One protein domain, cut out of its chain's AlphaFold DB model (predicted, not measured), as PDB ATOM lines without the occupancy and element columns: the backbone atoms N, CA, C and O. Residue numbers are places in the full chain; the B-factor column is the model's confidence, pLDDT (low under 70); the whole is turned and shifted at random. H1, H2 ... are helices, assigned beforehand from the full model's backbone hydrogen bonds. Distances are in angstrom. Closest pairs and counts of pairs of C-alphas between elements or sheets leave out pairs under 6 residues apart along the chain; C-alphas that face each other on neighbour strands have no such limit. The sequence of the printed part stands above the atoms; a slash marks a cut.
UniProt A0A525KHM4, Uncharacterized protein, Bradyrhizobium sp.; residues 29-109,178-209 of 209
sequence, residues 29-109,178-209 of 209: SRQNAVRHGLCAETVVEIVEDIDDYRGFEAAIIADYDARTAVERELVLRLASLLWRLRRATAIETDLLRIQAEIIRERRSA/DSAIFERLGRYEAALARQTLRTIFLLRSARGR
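What this domain is: This is residues 29 to 109 and 178 to 209 of the 209 residues of an uncharacterized protein of Bradyrhizobium sp. (UniProt A0A525KHM4). Two long helices, H2 and H3, lie side by side and run opposite ways, while the shorter H1 packs slantwise on the early part of H2, on the side away from H3. Residues 100 to 109, of H2, stick out past the rest, and a long stretch with no named element, residues 29 to 49, comes before H1. The printed part has 113 residues with three named helices, in the order H1, H2, H3, and no named strand; its class is all helix. The whole is loose, with a radius of gyration of the C-alphas of 17.5 A, and a rod spanning 65 by 28 by 24 A.

Where its parts are: Start at Ser 29 and pass residues 29 to 49, which hold no named element. Find C-alpha 50 at (24.921, -21.678, -14.926), where H1, residues 50 to 64, begins; it is 21.2 A long. Next comes H2, residues 69 to 109, from C-alpha 69 at (46.542, -26.627, -23.522), 60.0 A long. After the cut, H3, residues 179 to 207, runs 42.1 A to C-alpha 207 at (46.296, -37.274, -28.464).

How they stand to each other: H1 touches H2, and H2 does so with residues 72 to 83 alone; look at Glu 57 and Ala 79, whose C-alphas are the closest, 5.4 A apart. The two helices run opposite ways at a steep tilt of 48 degrees. H2 and H3 touch, with the closest C-alphas those of Glu 71 and Leu 203, 6.1 A apart. They run opposite ways at a shallow tilt of 18 degrees. H1 and H3 are apart. In H1, H2 and H3 every O i to N i+4 pair is within hydrogen-bond range.

The domain as a whole: The C-alphas of Ala 109 and Arg 209 are the two farthest apart, 65.5 A. Residues 110 to 177 are not printed, and C-alphas 109 and 178 stand 20.4 A apart across this cut, in the link from H2 to H3. The link from H1 to H2 is tight. The mean pLDDT of the printed part is 84.2; residues 29 to 43, 45 to 47, 178 and 209 are under 70.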
ATOM      1  N   SER A  29      20.585  -5.642 -20.095       65.88
ATOM      2  CA  SER A  29      20.524  -5.139 -21.469       65.88
ATOM      3  C   SER A  29      21.019  -6.156 -22.496       65.88
ATOM      4  O   SER A  29      20.521  -6.160 -23.621       65.88
ATOM      5  N   ARG A  30      21.976  -7.019 -22.136       63.03
ATOM      6  CA  ARG A  30      22.432  -8.137 -22.971       63.03
ATOM      7  C   ARG A  30      21.316  -9.167 -23.142       63.03
ATOM      8  O   ARG A  30      21.115  -9.649 -24.253       63.03
ATOM      9  N   GLN A  31      20.552  -9.438 -22.086       58.22
ATOM     10  CA  GLN A  31      19.370 -10.301 -22.140       58.22
ATOM     11  C   GLN A  31      18.302  -9.769 -23.113       58.22
ATOM     12  O   GLN A  31      17.743 -10.548 -23.877       58.22
ATOM     13  N   ASN A  32      18.105  -8.449 -23.202       56.78
ATOM     14  CA  ASN A  32      17.164  -7.847 -24.163       56.78
ATOM     15  C   ASN A  32      17.543  -8.069 -25.643       56.78
ATOM     16  O   ASN A  32      16.686  -7.962 -26.520       56.78
ATOM     17  N   ALA A  33      18.811  -8.370 -25.949       58.25
ATOM     18  CA  ALA A  33      19.246  -8.706 -27.308       58.25
ATOM     19  C   ALA A  33      18.949 -10.172 -27.685       58.25
ATOM     20  O   ALA A  33      19.004 -10.535 -28.866       58.25
ATOM     21  N   VAL A  34      18.627 -11.023 -26.705       58.31
ATOM     22  CA  VAL A  34      18.331 -12.442 -26.917       58.31
ATOM     23  C   VAL A  34      16.929 -12.576 -27.509       58.31
ATOM     24  O   VAL A  34      15.931 -12.576 -26.803       58.31
ATOM     25  N   ARG A  35      16.846 -12.698 -28.838       61.53
ATOM     26  CA  ARG A  35      15.558 -12.873 -29.537       61.53
ATOM     27  C   ARG A  35      14.961 -14.264 -29.360       61.53
ATOM     28  O   ARG A  35      13.761 -14.403 -29.188       61.53
ATOM     29  N   HIS A  36      15.798 -15.289 -29.485       65.38
ATOM     30  CA  HIS A  36      15.362 -16.689 -29.453       65.38
ATOM     31  C   HIS A  36      16.322 -17.615 -28.694       65.38
ATOM     32  O   HIS A  36      16.026 -18.792 -28.548       65.38
ATOM     33  N   GLY A  37      17.508 -17.147 -28.278       64.44
ATOM     34  CA  GLY A  37      18.494 -17.944 -27.520       64.44
ATOM     35  C   GLY A  37      19.157 -19.110 -28.273       64.44
ATOM     36  O   GLY A  37      20.242 -19.542 -27.892       64.44
ATOM     37  N   LEU A  38      18.564 -19.578 -29.379       65.00
ATOM     38  CA  LEU A  38      19.015 -20.756 -30.128       65.00
ATOM     39  C   LEU A  38      20.502 -20.724 -30.511       65.00
ATOM     40  O   LEU A  38      21.218 -21.691 -30.274       65.00
ATOM     41  N   CYS A  39      20.973 -19.605 -31.068       59.84
ATOM     42  CA  CYS A  39      22.353 -19.452 -31.537       59.84
ATOM     43  C   CYS A  39      23.290 -18.845 -30.484       59.84
ATOM     44  O   CYS A  39      24.414 -18.486 -30.832       59.84
ATOM     45  N   ALA A  40      22.840 -18.670 -29.238       68.75
ATOM     46  CA  ALA A  40      23.689 -18.102 -28.203       68.75
ATOM     47  C   ALA A  40      24.853 -19.057 -27.910       68.75
ATOM     48  O   ALA A  40      24.646 -20.236 -27.621       68.75
ATOM     49  N   GLU A  41      26.072 -18.534 -28.029       62.16
ATOM     50  CA  GLU A  41      27.315 -19.275 -27.799       62.16
ATOM     51  C   GLU A  41      27.571 -19.520 -26.305       62.16
ATOM     52  O   GLU A  41      28.193 -20.510 -25.936       62.16
ATOM     53  N   THR A  42      27.026 -18.649 -25.456       63.72
ATOM     54  CA  THR A  42      27.077 -18.732 -23.996       63.72
ATOM     55  C   THR A  42      25.830 -19.400 -23.414       63.72
ATOM     56  O   THR A  42      24.809 -19.564 -24.095       63.72
ATOM     57  N   VAL A  43      25.905 -19.750 -22.126       69.25
ATOM     58  CA  VAL A  43      24.740 -20.129 -21.312       69.25
ATOM     59  C   VAL A  43      23.679 -19.038 -21.430       69.25
ATOM     60  O   VAL A  43      23.979 -17.842 -21.350       69.25
ATOM     61  N   VAL A  44      22.442 -19.445 -21.686       71.06
ATOM     62  CA  VAL A  44      21.295 -18.542 -21.720       71.06
ATOM     63  C   VAL A  44      20.685 -18.573 -20.328       71.06
ATOM     64  O   VAL A  44      19.791 -19.366 -20.077       71.06
ATOM     65  N   GLU A  45      21.145 -17.699 -19.436       63.91
ATOM     66  CA  GLU A  45      20.726 -17.685 -18.017       63.91
ATOM     67  C   GLU A  45      19.204 -17.565 -17.796       63.91
ATOM     68  O   GLU A  45      18.695 -17.886 -16.733       63.91
ATOM     69  N   ILE A  46      18.454 -17.104 -18.800       63.38
ATOM     70  CA  ILE A  46      16.983 -17.028 -18.753       63.38
ATOM     71  C   ILE A  46      16.344 -18.428 -18.805       63.38
ATOM     72  O   ILE A  46      15.230 -18.620 -18.328       63.38
ATOM     73  N   VAL A  47      17.020 -19.389 -19.435       65.94
ATOM     74  CA  VAL A  47      16.486 -20.719 -19.773       65.94
ATOM     75  C   VAL A  47      17.319 -21.838 -19.139       65.94
ATOM     76  O   VAL A  47      16.866 -22.974 -19.051       65.94
ATOM     77  N   GLU A  48      18.539 -21.536 -18.706       80.00
ATOM     78  CA  GLU A  48      19.539 -22.513 -18.293       80.00
ATOM     79  C   GLU A  48      20.205 -22.080 -16.990       80.00
ATOM     80  O   GLU A  48      20.514 -20.901 -16.809       80.00
ATOM     81  N   ASP A  49      20.484 -23.051 -16.123       85.62
ATOM     82  CA  ASP A  49      21.272 -22.831 -14.917       85.62
ATOM     83  C   ASP A  49      22.774 -22.831 -15.252       85.62
ATOM     84  O   ASP A  49      23.293 -23.713 -15.948       85.62
ATOM     85  N   ILE A  50      23.478 -21.813 -14.761       84.31
ATOM     86  CA  ILE A  50      24.921 -21.678 -14.926       84.31
ATOM     87  C   ILE A  50      25.686 -22.749 -14.147       84.31
ATOM     88  O   ILE A  50      26.746 -23.183 -14.604       84.31
ATOM     89  N   ASP A  51      25.160 -23.195 -13.008       87.44
ATOM     90  CA  ASP A  51      25.809 -24.211 -12.187       87.44
ATOM     91  C   ASP A  51      25.666 -25.601 -12.820       87.44
ATOM     92  O   ASP A  51      26.641 -26.355 -12.851       87.44
ATOM     93  N   ASP A  52      24.530 -25.889 -13.464       90.62
ATOM     94  CA  ASP A  52      24.368 -27.092 -14.291       90.62
ATOM     95  C   ASP A  52      25.355 -27.108 -15.463       90.62
ATOM     96  O   ASP A  52      25.975 -28.138 -15.743       90.62
ATOM     97  N   TYR A  53      25.529 -25.968 -16.147       90.25
ATOM     98  CA  TYR A  53      26.514 -25.864 -17.225       90.25
ATOM     99  C   TYR A  53      27.932 -26.100 -16.702       90.25
ATOM    100  O   TYR A  53      28.680 -26.868 -17.302       90.25
ATOM    101  N   ARG A  54      28.306 -25.482 -15.577       90.00
ATOM    102  CA  ARG A  54      29.634 -25.660 -14.969       90.00
ATOM    103  C   ARG A  54      29.878 -27.104 -14.548       90.00
ATOM    104  O   ARG A  54      30.962 -27.626 -14.799       90.00
ATOM    105  N   GLY A  55      28.887 -27.754 -13.943       93.62
ATOM    106  CA  GLY A  55      28.962 -29.168 -13.581       93.62
ATOM    107  C   GLY A  55      29.130 -30.060 -14.810       93.62
ATOM    108  O   GLY A  55      29.992 -30.939 -14.831       93.62
ATOM    109  N   PHE A  56      28.364 -29.787 -15.867       94.19
ATOM    110  CA  PHE A  56      28.471 -30.491 -17.142       94.19
ATOM    111  C   PHE A  56      29.840 -30.293 -17.806       94.19
ATOM    112  O   PHE A  56      30.476 -31.260 -18.219       94.19
ATOM    113  N   GLU A  57      30.320 -29.053 -17.889       93.00
ATOM    114  CA  GLU A  57      31.627 -28.720 -18.452       93.00
ATOM    115  C   GLU A  57      32.753 -29.411 -17.673       93.00
ATOM    116  O   GLU A  57      33.619 -30.043 -18.279       93.00
ATOM    117  N   ALA A  58      32.708 -29.365 -16.339       92.38
ATOM    118  CA  ALA A  58      33.681 -30.037 -15.487       92.38
ATOM    119  C   ALA A  58      33.688 -31.559 -15.704       92.38
ATOM    120  O   ALA A  58      34.767 -32.148 -15.788       92.38
ATOM    121  N   ALA A  59      32.515 -32.185 -15.850       95.19
ATOM    122  CA  ALA A  59      32.403 -33.614 -16.137       95.19
ATOM    123  C   ALA A  59      33.041 -33.977 -17.489       95.19
ATOM    124  O   ALA A  59      33.866 -34.883 -17.557       95.19
ATOM    125  N   ILE A  60      32.749 -33.215 -18.550       94.50
ATOM    126  CA  ILE A  60      33.340 -33.440 -19.879       94.50
ATOM    127  C   ILE A  60      34.865 -33.249 -19.858       94.50
ATOM    128  O   ILE A  60      35.597 -34.013 -20.490       94.50
ATOM    129  N   ILE A  61      35.365 -32.250 -19.123       91.88
ATOM    130  CA  ILE A  61      36.808 -32.040 -18.943       91.88
ATOM    131  C   ILE A  61      37.455 -33.224 -18.223       91.88
ATOM    132  O   ILE A  61      38.520 -33.675 -18.650       91.88
ATOM    133  N   ALA A  62      36.823 -33.719 -17.157       93.12
ATOM    134  CA  ALA A  62      37.318 -34.854 -16.388       93.12
ATOM    135  C   ALA A  62      37.358 -36.139 -17.230       93.12
ATOM    136  O   ALA A  62      38.383 -36.814 -17.243       93.12
ATOM    137  N   ASP A  63      36.300 -36.426 -17.994       93.62
ATOM    138  CA  ASP A  63      36.205 -37.616 -18.852       93.62
ATOM    139  C   ASP A  63      37.300 -37.662 -19.921       93.62
ATOM    140  O   ASP A  63      37.828 -38.725 -20.259       93.62
ATOM    141  N   TYR A  64      37.643 -36.504 -20.490       91.19
ATOM    142  CA  TYR A  64      38.650 -36.443 -21.538       91.19
ATOM    143  C   TYR A  64      40.082 -36.445 -21.008       91.19
ATOM    144  O   TYR A  64      40.962 -36.787 -21.795       91.19
ATOM    145  N   ASP A  65      40.336 -36.111 -19.739       89.88
ATOM    146  CA  ASP A  65      41.685 -35.992 -19.155       89.88
ATOM    147  C   ASP A  65      42.654 -35.236 -20.089       89.88
ATOM    148  O   ASP A  65      43.625 -35.781 -20.626       89.88
ATOM    149  N   ALA A  66      42.305 -33.984 -20.402       88.00
ATOM    150  CA  ALA A  66      43.090 -33.144 -21.303       88.00
ATOM    151  C   ALA A  66      44.429 -32.756 -20.657       88.00
ATOM    152  O   ALA A  66      44.464 -32.026 -19.663       88.00
ATOM    153  N   ARG A  67      45.538 -33.196 -21.259       88.25
ATOM    154  CA  ARG A  67      46.899 -33.014 -20.731       88.25
ATOM    155  C   ARG A  67      47.604 -31.799 -21.311       88.25
ATOM    156  O   ARG A  67      48.500 -31.247 -20.676       88.25
ATOM    157  N   THR A  68      47.225 -31.388 -22.519       91.69
ATOM    158  CA  THR A  68      47.807 -30.219 -23.190       91.69
ATOM    159  C   THR A  68      46.837 -29.041 -23.220       91.69
ATOM    160  O   THR A  68      45.619 -29.209 -23.154       91.69
ATOM    161  N   ALA A  69      47.371 -27.825 -23.372       91.81
ATOM    162  CA  ALA A  69      46.542 -26.627 -23.522       91.81
ATOM    163  C   ALA A  69      45.608 -26.722 -24.744       91.81
ATOM    164  O   ALA A  69      44.443 -26.350 -24.662       91.81
ATOM    165  N   VAL A  70      46.091 -27.285 -25.860       92.94
ATOM    166  CA  VAL A  70      45.291 -27.462 -27.084       92.94
ATOM    167  C   VAL A  70      44.145 -28.445 -26.861       92.94
ATOM    168  O   VAL A  70      43.021 -28.180 -27.280       92.94
ATOM    169  N   GLU A  71      44.403 -29.567 -26.186       93.31
ATOM    170  CA  GLU A  71      43.345 -30.506 -25.810       93.31
ATOM    171  C   GLU A  71      42.315 -29.831 -24.911       93.31
ATOM    172  O   GLU A  71      41.123 -29.958 -25.168       93.31
ATOM    173  N   ARG A  72      42.758 -29.064 -23.910       92.69
ATOM    174  CA  ARG A  72      41.859 -28.383 -22.975       92.69
ATOM    175  C   ARG A  72      40.910 -27.424 -23.695       92.69
ATOM    176  O   ARG A  72      39.707 -27.485 -23.463       92.69
ATOM    177  N   GLU A  73      41.426 -26.613 -24.616       94.19
ATOM    178  CA  GLU A  73      40.611 -25.714 -25.446       94.19
ATOM    179  C   GLU A  73      39.610 -26.475 -26.326       94.19
ATOM    180  O   GLU A  73      38.442 -26.100 -26.449       94.19
ATOM    181  N   LEU A  74      40.039 -27.585 -26.930       94.75
ATOM    182  CA  LEU A  74      39.153 -28.412 -27.745       94.75
ATOM    183  C   LEU A  74      38.068 -29.108 -26.907       94.75
ATOM    184  O   LEU A  74      36.943 -29.246 -27.385       94.75
ATOM    185  N   VAL A  75      38.373 -29.520 -25.674       95.62
ATOM    186  CA  VAL A  75      37.397 -30.120 -24.754       95.62
ATOM    187  C   VAL A  75      36.392 -29.080 -24.252       95.62
ATOM    188  O   VAL A  75      35.195 -29.353 -24.274       95.62
ATOM    189  N   LEU A  76      36.834 -27.868 -23.898       93.62
ATOM    190  CA  LEU A  76      35.934 -26.753 -23.559       93.62
ATOM    191  C   LEU A  76      34.976 -26.442 -24.714       93.62
ATOM    192  O   LEU A  76      33.760 -26.335 -24.541       93.62
ATOM    193  N   ARG A  77      35.514 -26.385 -25.937       93.94
ATOM    194  CA  ARG A  77      34.701 -26.212 -27.142       93.94
ATOM    195  C   ARG A  77      33.706 -27.355 -27.332       93.94
ATOM    196  O   ARG A  77      32.567 -27.105 -27.724       93.94
ATOM    197  N   LEU A  78      34.119 -28.596 -27.080       95.12
ATOM    198  CA  LEU A  78      33.239 -29.758 -27.163       95.12
ATOM    199  C   LEU A  78      32.093 -29.661 -26.148       95.12
ATOM    200  O   LEU A  78      30.944 -29.848 -26.541       95.12
ATOM    201  N   ALA A  79      32.379 -29.309 -24.892       94.31
ATOM    202  CA  ALA A  79      31.364 -29.117 -23.859       94.31
ATOM    203  C   ALA A  79      30.326 -28.065 -24.283       94.31
ATOM    204  O   ALA A  79      29.127 -28.344 -24.279       94.31
ATOM    205  N   SER A  80      30.773 -26.903 -24.769       92.12
ATOM    206  CA  SER A  80      29.877 -25.861 -25.291       92.12
ATOM    207  C   SER A  80      28.998 -26.360 -26.451       92.12
ATOM    208  O   SER A  80      27.791 -26.106 -26.484       92.12
ATOM    209  N   LEU A  81      29.565 -27.115 -27.400       93.69
ATOM    210  CA  LEU A  81      28.813 -27.666 -28.533       93.69
ATOM    211  C   LEU A  81      27.758 -28.689 -28.098       93.69
ATOM    212  O   LEU A  81      26.622 -28.631 -28.571       93.69
ATOM    213  N   LEU A  82      28.116 -29.600 -27.191       94.12
ATOM    214  CA  LEU A  82      27.195 -30.603 -26.652       94.12
ATOM    215  C   LEU A  82      26.065 -29.950 -25.851       94.12
ATOM    216  O   LEU A  82      24.906 -30.338 -25.993       94.12
ATOM    217  N   TRP A  83      26.378 -28.909 -25.079       93.81
ATOM    218  CA  TRP A  83      25.380 -28.136 -24.350       93.81
ATOM    219  C   TRP A  83      24.374 -27.467 -25.295       93.81
ATOM    220  O   TRP A  83      23.160 -27.574 -25.122       93.81
ATOM    221  N   ARG A  84      24.866 -26.844 -26.371       91.12
ATOM    222  CA  ARG A  84      24.015 -26.219 -27.395       91.12
ATOM    223  C   ARG A  84      23.165 -27.235 -28.161       91.12
ATOM    224  O   ARG A  84      22.046 -26.896 -28.539       91.12
ATOM    225  N   LEU A  85      23.664 -28.456 -28.378       92.56
ATOM    226  CA  LEU A  85      22.870 -29.558 -28.937       92.56
ATOM    227  C   LEU A  85      21.737 -29.952 -27.989       92.56
ATOM    228  O   LEU A  85      20.587 -29.994 -28.414       92.56
ATOM    229  N   ARG A  86      22.035 -30.146 -26.697       91.62
ATOM    230  CA  ARG A  86      21.018 -30.428 -25.670       91.62
ATOM    231  C   ARG A  86      19.932 -29.347 -25.645       91.62
ATOM    232  O   ARG A  86      18.747 -29.673 -25.613       91.62
ATOM    233  N   ARG A  87      20.326 -28.071 -25.718       89.75
ATOM    234  CA  ARG A  87      19.399 -26.931 -25.803       89.75
ATOM    235  C   ARG A  87      18.527 -26.987 -27.056       89.75
ATOM    236  O   ARG A  87      17.327 -26.748 -26.963       89.75
ATOM    237  N   ALA A  88      19.108 -27.282 -28.219       88.94
ATOM    238  CA  ALA A  88      18.357 -27.370 -29.470       88.94
ATOM    239  C   ALA A  88      17.266 -28.452 -29.397       88.94
ATOM    240  O   ALA A  88      16.110 -28.154 -29.688       88.94
ATOM    241  N   THR A  89      17.597 -29.630 -28.860       89.31
ATOM    242  CA  THR A  89      16.636 -30.722 -28.642       89.31
ATOM    243  C   THR A  89      15.536 -30.355 -27.638       89.31
ATOM    244  O   THR A  89      14.369 -30.708 -27.827       89.31
ATOM    245  N   ALA A  90      15.872 -29.621 -26.570       89.25
ATOM    246  CA  ALA A  90      14.876 -29.127 -25.617       89.25
ATOM    247  C   ALA A  90      13.902 -28.139 -26.284       89.25
ATOM    248  O   ALA A  90      12.687 -28.302 -26.177       89.25
ATOM    249  N   ILE A  91      14.429 -27.179 -27.054       87.44
ATOM    250  CA  ILE A  91      13.626 -26.219 -27.824       87.44
ATOM    251  C   ILE A  91      12.728 -26.942 -28.835       87.44
ATOM    252  O   ILE A  91      11.567 -26.568 -28.985       87.44
ATOM    253  N   GLU A  92      13.233 -27.972 -29.519       87.94
ATOM    254  CA  GLU A  92      12.438 -28.774 -30.456       87.94
ATOM    255  C   GLU A  92      11.242 -29.423 -29.749       87.94
ATOM    256  O   GLU A  92      10.098 -29.296 -30.193       87.94
ATOM    257  N   THR A  93      11.506 -30.065 -28.610       88.25
ATOM    258  CA  THR A  93      10.487 -30.742 -27.802       88.25
ATOM    259  C   THR A  93       9.410 -29.764 -27.326       88.25
ATOM    260  O   THR A  93       8.214 -30.052 -27.424       88.25
ATOM    261  N   ASP A  94       9.818 -28.592 -26.841       88.50
ATOM    262  CA  ASP A  94       8.898 -27.567 -26.355       88.50
ATOM    263  C   ASP A  94       8.083 -26.945 -27.490       88.50
ATOM    264  O   ASP A  94       6.874 -26.756 -27.349       88.50
ATOM    265  N   LEU A  95       8.701 -26.703 -28.648       85.56
ATOM    266  CA  LEU A  95       8.006 -26.196 -29.828       85.56
ATOM    267  C   LEU A  95       6.906 -27.163 -30.287       85.56
ATOM    268  O   LEU A  95       5.784 -26.733 -30.567       85.56
ATOM    269  N   LEU A  96       7.193 -28.469 -30.308       83.81
ATOM    270  CA  LEU A  96       6.199 -29.502 -30.614       83.81
ATOM    271  C   LEU A  96       5.055 -29.517 -29.591       83.81
ATOM    272  O   LEU A  96       3.889 -29.667 -29.971       83.81
ATOM    273  N   ARG A  97       5.361 -29.331 -28.300       86.25
ATOM    274  CA  ARG A  97       4.349 -29.271 -27.235       86.25
ATOM    275  C   ARG A  97       3.421 -28.068 -27.406       86.25
ATOM    276  O   ARG A  97       2.204 -28.258 -27.447       86.25
ATOM    277  N   ILE A  98       3.986 -26.874 -27.594       85.88
ATOM    278  CA  ILE A  98       3.238 -25.624 -27.816       85.88
ATOM    279  C   ILE A  98       2.318 -25.766 -29.031       85.88
ATOM    280  O   ILE A  98       1.139 -25.415 -28.993       85.88
ATOM    281  N   GLN A  99       2.814 -26.344 -30.124       80.44
ATOM    282  CA  GLN A  99       1.990 -26.550 -31.311       80.44
ATOM    283  C   GLN A  99       0.851 -27.552 -31.088       80.44
ATOM    284  O   GLN A  99      -0.263 -27.347 -31.580       80.44
ATOM    285  N   ALA A 100       1.093 -28.619 -30.324       81.62
ATOM    286  CA  ALA A 100       0.048 -29.563 -29.950       81.62
ATOM    287  C   ALA A 100      -1.032 -28.917 -29.064       81.62
ATOM    288  O   ALA A 100      -2.204 -29.285 -29.159       81.62
ATOM    289  N   GLU A 101      -0.664 -27.966 -28.206       85.12
ATOM    290  CA  GLU A 101      -1.596 -27.158 -27.407       85.12
ATOM    291  C   GLU A 101      -2.442 -26.243 -28.296       85.12
ATOM    292  O   GLU A 101      -3.666 -26.356 -28.270       85.12
ATOM    293  N   ILE A 102      -1.824 -25.477 -29.199       83.56
ATOM    294  CA  ILE A 102      -2.534 -24.597 -30.147       83.56
ATOM    295  C   ILE A 102      -3.556 -25.381 -30.991       83.56
ATOM    296  O   ILE A 102      -4.683 -24.931 -31.213       83.56
ATOM    297  N   ILE A 103      -3.195 -26.577 -31.475       79.62
ATOM    298  CA  ILE A 103      -4.127 -27.430 -32.233       79.62
ATOM    299  C   ILE A 103      -5.298 -27.889 -31.353       79.62
ATOM    300  O   ILE A 103      -6.435 -27.945 -31.831       79.62
ATOM    301  N   ARG A 104      -5.034 -28.249 -30.090       78.94
ATOM    302  CA  ARG A 104      -6.080 -28.659 -29.142       78.94
ATOM    303  C   ARG A 104      -7.050 -27.511 -28.875       78.94
ATOM    304  O   ARG A 104      -8.252 -27.726 -29.006       78.94
ATOM    305  N   GLU A 105      -6.538 -26.311 -28.627       81.62
ATOM    306  CA  GLU A 105      -7.336 -25.104 -28.386       81.62
ATOM    307  C   GLU A 105      -8.227 -24.738 -29.580       81.62
ATOM    308  O   GLU A 105      -9.423 -24.491 -29.419       81.62
ATOM    309  N   ARG A 106      -7.687 -24.790 -30.807       78.19
ATOM    310  CA  ARG A 106      -8.471 -24.558 -32.036       78.19
ATOM    311  C   ARG A 106      -9.612 -25.561 -32.194       78.19
ATOM    312  O   ARG A 106     -10.696 -25.199 -32.645       78.19
ATOM    313  N   ARG A 107      -9.389 -26.824 -31.819       73.38
ATOM    314  CA  ARG A 107     -10.425 -27.870 -31.868       73.38
ATOM    315  C   ARG A 107     -11.487 -27.686 -30.790       73.38
ATOM    316  O   ARG A 107     -12.656 -27.915 -31.083       73.38
ATOM    317  N   SER A 108     -11.107 -27.278 -29.578       73.50
ATOM    318  CA  SER A 108     -12.074 -26.967 -28.518       73.50
ATOM    319  C   SER A 108     -12.896 -25.720 -28.842       73.50
ATOM    320  O   SER A 108     -14.097 -25.726 -28.604       73.50
ATOM    321  N   ALA A 109     -12.293 -24.698 -29.457       73.19
ATOM    322  CA  ALA A 109     -12.991 -23.479 -29.870       73.19
ATOM    323  C   ALA A 109     -13.957 -23.700 -31.053       73.19
ATOM    324  O   ALA A 109     -14.938 -22.978 -31.193       73.19
ATOM    325  N   ASP A 178       3.717 -24.717 -39.243       67.69
ATOM    326  CA  ASP A 178       4.730 -23.864 -39.872       67.69
ATOM    327  C   ASP A 178       6.099 -24.573 -39.829       67.69
ATOM    328  O   ASP A 178       6.787 -24.586 -38.800       67.69
ATOM    329  N   SER A 179       6.464 -25.221 -40.940       72.31
ATOM    330  CA  SER A 179       7.674 -26.041 -41.056       72.31
ATOM    331  C   SER A 179       8.953 -25.208 -41.001       72.31
ATOM    332  O   SER A 179      10.013 -25.732 -40.657       72.31
ATOM    333  N   ALA A 180       8.874 -23.898 -41.261       78.75
ATOM    334  CA  ALA A 180      10.048 -23.047 -41.411       78.75
ATOM    335  C   ALA A 180      10.880 -22.939 -40.122       78.75
ATOM    336  O   ALA A 180      12.108 -22.795 -40.180       78.75
ATOM    337  N   ILE A 181      10.234 -23.006 -38.951       78.19
ATOM    338  CA  ILE A 181      10.922 -22.953 -37.652       78.19
ATOM    339  C   ILE A 181      11.660 -24.269 -37.384       78.19
ATOM    340  O   ILE A 181      12.839 -24.230 -37.027       78.19
ATOM    341  N   PHE A 182      11.024 -25.416 -37.630       79.62
ATOM    342  CA  PHE A 182      11.662 -26.731 -37.487       79.62
ATOM    343  C   PHE A 182      12.802 -26.924 -38.476       79.62
ATOM    344  O   PHE A 182      13.869 -27.392 -38.104       79.62
ATOM    345  N   GLU A 183      12.636 -26.485 -39.722       83.44
ATOM    346  CA  GLU A 183      13.704 -26.536 -40.717       83.44
ATOM    347  C   GLU A 183      14.903 -25.670 -40.318       83.44
ATOM    348  O   GLU A 183      16.057 -26.027 -40.564       83.44
ATOM    349  N   ARG A 184      14.652 -24.502 -39.712       83.38
ATOM    350  CA  ARG A 184      15.720 -23.642 -39.193       83.38
ATOM    351  C   ARG A 184      16.434 -24.304 -38.016       83.38
ATOM    352  O   ARG A 184      17.664 -24.264 -37.981       83.38
ATOM    353  N   LEU A 185      15.680 -24.909 -37.101       86.19
ATOM    354  CA  LEU A 185      16.211 -25.629 -35.949       86.19
ATOM    355  C   LEU A 185      17.035 -26.848 -36.386       86.19
ATOM    356  O   LEU A 185      18.208 -26.938 -36.038       86.19
ATOM    357  N   GLY A 186      16.497 -27.690 -37.267       87.25
ATOM    358  CA  GLY A 186      17.191 -28.866 -37.789       87.25
ATOM    359  C   GLY A 186      18.464 -28.520 -38.570       87.25
ATOM    360  O   GLY A 186      19.492 -29.183 -38.429       87.25
ATOM    361  N   ARG A 187      18.477 -27.426 -39.351       88.38
ATOM    362  CA  ARG A 187      19.716 -26.945 -40.000       88.38
ATOM    363  C   ARG A 187      20.777 -26.522 -38.988       88.38
ATOM    364  O   ARG A 187      21.967 -26.749 -39.227       88.38
ATOM    365  N   TYR A 188      20.358 -25.895 -37.894       88.62
ATOM    366  CA  TYR A 188      21.248 -25.499 -36.811       88.62
ATOM    367  C   TYR A 188      21.804 -26.717 -36.064       88.62
ATOM    368  O   TYR A 188      23.020 -26.814 -35.900       88.62
ATOM    369  N   GLU A 189      20.961 -27.690 -35.717       91.75
ATOM    370  CA  GLU A 189      21.385 -28.957 -35.111       91.75
ATOM    371  C   GLU A 189      22.388 -29.700 -35.987       91.75
ATOM    372  O   GLU A 189      23.464 -30.078 -35.526       91.75
ATOM    373  N   ALA A 190      22.101 -29.822 -37.284       91.38
ATOM    374  CA  ALA A 190      23.014 -30.453 -38.225       91.38
ATOM    375  C   ALA A 190      24.368 -29.720 -38.288       91.38
ATOM    376  O   ALA A 190      25.416 -30.349 -38.447       91.38
ATOM    377  N   ALA A 191      24.377 -28.389 -38.160       91.50
ATOM    378  CA  ALA A 191      25.613 -27.613 -38.094       91.50
ATOM    379  C   ALA A 191      26.399 -27.878 -36.801       91.50
ATOM    380  O   ALA A 191      27.609 -28.105 -36.876       91.50
ATOM    381  N   LEU A 192      25.729 -27.908 -35.645       92.62
ATOM    382  CA  LEU A 192      26.355 -28.246 -34.363       92.62
ATOM    383  C   LEU A 192      26.902 -29.676 -34.354       92.62
ATOM    384  O   LEU A 192      28.034 -29.894 -33.921       92.62
ATOM    385  N   ALA A 193      26.158 -30.640 -34.898       94.75
ATOM    386  CA  ALA A 193      26.591 -32.029 -35.012       94.75
ATOM    387  C   ALA A 193      27.877 -32.146 -35.845       94.75
ATOM    388  O   ALA A 193      28.846 -32.777 -35.419       94.75
ATOM    389  N   ARG A 194      27.955 -31.452 -36.990       96.94
ATOM    390  CA  ARG A 194      29.185 -31.404 -37.806       96.94
ATOM    391  C   ARG A 194      30.364 -30.789 -37.051       96.94
ATOM    392  O   ARG A 194      31.476 -31.309 -37.125       96.94
ATOM    393  N   GLN A 195      30.144 -29.689 -36.328       95.56
ATOM    394  CA  GLN A 195      31.193 -29.051 -35.524       95.56
ATOM    395  C   GLN A 195      31.671 -29.954 -34.380       95.56
ATOM    396  O   GLN A 195      32.872 -30.026 -34.117       95.56
ATOM    397  N   THR A 196      30.751 -30.681 -33.749       96.69
ATOM    398  CA  THR A 196      31.035 -31.652 -32.686       96.69
ATOM    399  C   THR A 196      31.926 -32.769 -33.215       96.69
ATOM    400  O   THR A 196      33.013 -32.992 -32.686       96.69
ATOM    401  N   LEU A 197      31.539 -33.392 -34.333       97.06
ATOM    402  CA  LEU A 197      32.331 -34.441 -34.983       97.06
ATOM    403  C   LEU A 197      33.734 -33.954 -35.368       97.06
ATOM    404  O   LEU A 197      34.720 -34.643 -35.110       97.06
ATOM    405  N   ARG A 198      33.845 -32.741 -35.928       97.12
ATOM    406  CA  ARG A 198      35.144 -32.134 -36.253       97.12
ATOM    407  C   ARG A 198      36.005 -31.932 -35.006       97.12
ATOM    408  O   ARG A 198      37.202 -32.190 -35.053       97.12
ATOM    409  N   THR A 199      35.413 -31.481 -33.905       96.25
ATOM    410  CA  THR A 199      36.133 -31.245 -32.644       96.25
ATOM    411  C   THR A 199      36.625 -32.560 -32.041       96.25
ATOM    412  O   THR A 199      37.793 -32.659 -31.675       96.25
ATOM    413  N   ILE A 200      35.790 -33.604 -32.042       95.69
ATOM    414  CA  ILE A 200      36.179 -34.957 -31.612       95.69
ATOM    415  C   ILE A 200      37.331 -35.494 -32.468       95.69
ATOM    416  O   ILE A 200      38.281 -36.068 -31.936       95.69
ATOM    417  N   PHE A 201      37.275 -35.300 -33.787       96.31
ATOM    418  CA  PHE A 201      38.358 -35.703 -34.680       96.31
ATOM    419  C   PHE A 201      39.672 -34.990 -34.332       96.31
ATOM    420  O   PHE A 201      40.693 -35.650 -34.153       96.31
ATOM    421  N   LEU A 202      39.641 -33.664 -34.160       95.25
ATOM    422  CA  LEU A 202      40.822 -32.883 -33.776       95.25
ATOM    423  C   LEU A 202      41.391 -33.318 -32.419       95.25
ATOM    424  O   LEU A 202      42.607 -33.438 -32.296       95.25
ATOM    425  N   LEU A 203      40.532 -33.613 -31.437       93.94
ATOM    426  CA  LEU A 203      40.944 -34.156 -30.137       93.94
ATOM    427  C   LEU A 203      41.682 -35.488 -30.285       93.94
ATOM    428  O   LEU A 203      42.756 -35.668 -29.716       93.94
ATOM    429  N   ARG A 204      41.146 -36.411 -31.092       92.38
ATOM    430  CA  ARG A 204      41.801 -37.700 -31.364       92.38
ATOM    431  C   ARG A 204      43.159 -37.513 -32.043       92.38
ATOM    432  O   ARG A 204      44.120 -38.173 -31.667       92.38
ATOM    433  N   SER A 205      43.259 -36.591 -33.002       92.56
ATOM    434  CA  SER A 205      44.524 -36.275 -33.683       92.56
ATOM    435  C   SER A 205      45.543 -35.543 -32.804       92.56
ATOM    436  O   SER A 205      46.735 -35.582 -33.104       92.56
ATOM    437  N   ALA A 206      45.101 -34.834 -31.763       88.88
ATOM    438  CA  ALA A 206      45.991 -34.194 -30.798       88.88
ATOM    439  C   ALA A 206      46.618 -35.223 -29.845       88.88
ATOM    440  O   ALA A 206      47.818 -35.157 -29.617       88.88
ATOM    441  N   ARG A 207      45.837 -36.214 -29.386       84.25
ATOM    442  CA  ARG A 207      46.296 -37.274 -28.464       84.25
ATOM    443  C   ARG A 207      47.165 -38.352 -29.112       84.25
ATOM    444  O   ARG A 207      47.869 -39.068 -28.413       84.25
ATOM    445  N   GLY A 208      47.053 -38.528 -30.426       76.00
ATOM    446  CA  GLY A 208      47.827 -39.519 -31.181       76.00
ATOM    447  C   GLY A 208      49.238 -39.067 -31.577       76.00
ATOM    448  O   GLY A 208      49.883 -39.779 -32.343       76.00
ATOM    449  N   ARG A 209      49.678 -37.883 -31.135       59.00
ATOM    450  CA  ARG A 209      51.034 -37.352 -31.333       59.00
ATOM    451  C   ARG A 209      51.830 -37.451 -30.045       59.00
ATOM    452  O   ARG A 209      53.045 -37.705 -30.163       59.00
TER     453      ARG A 209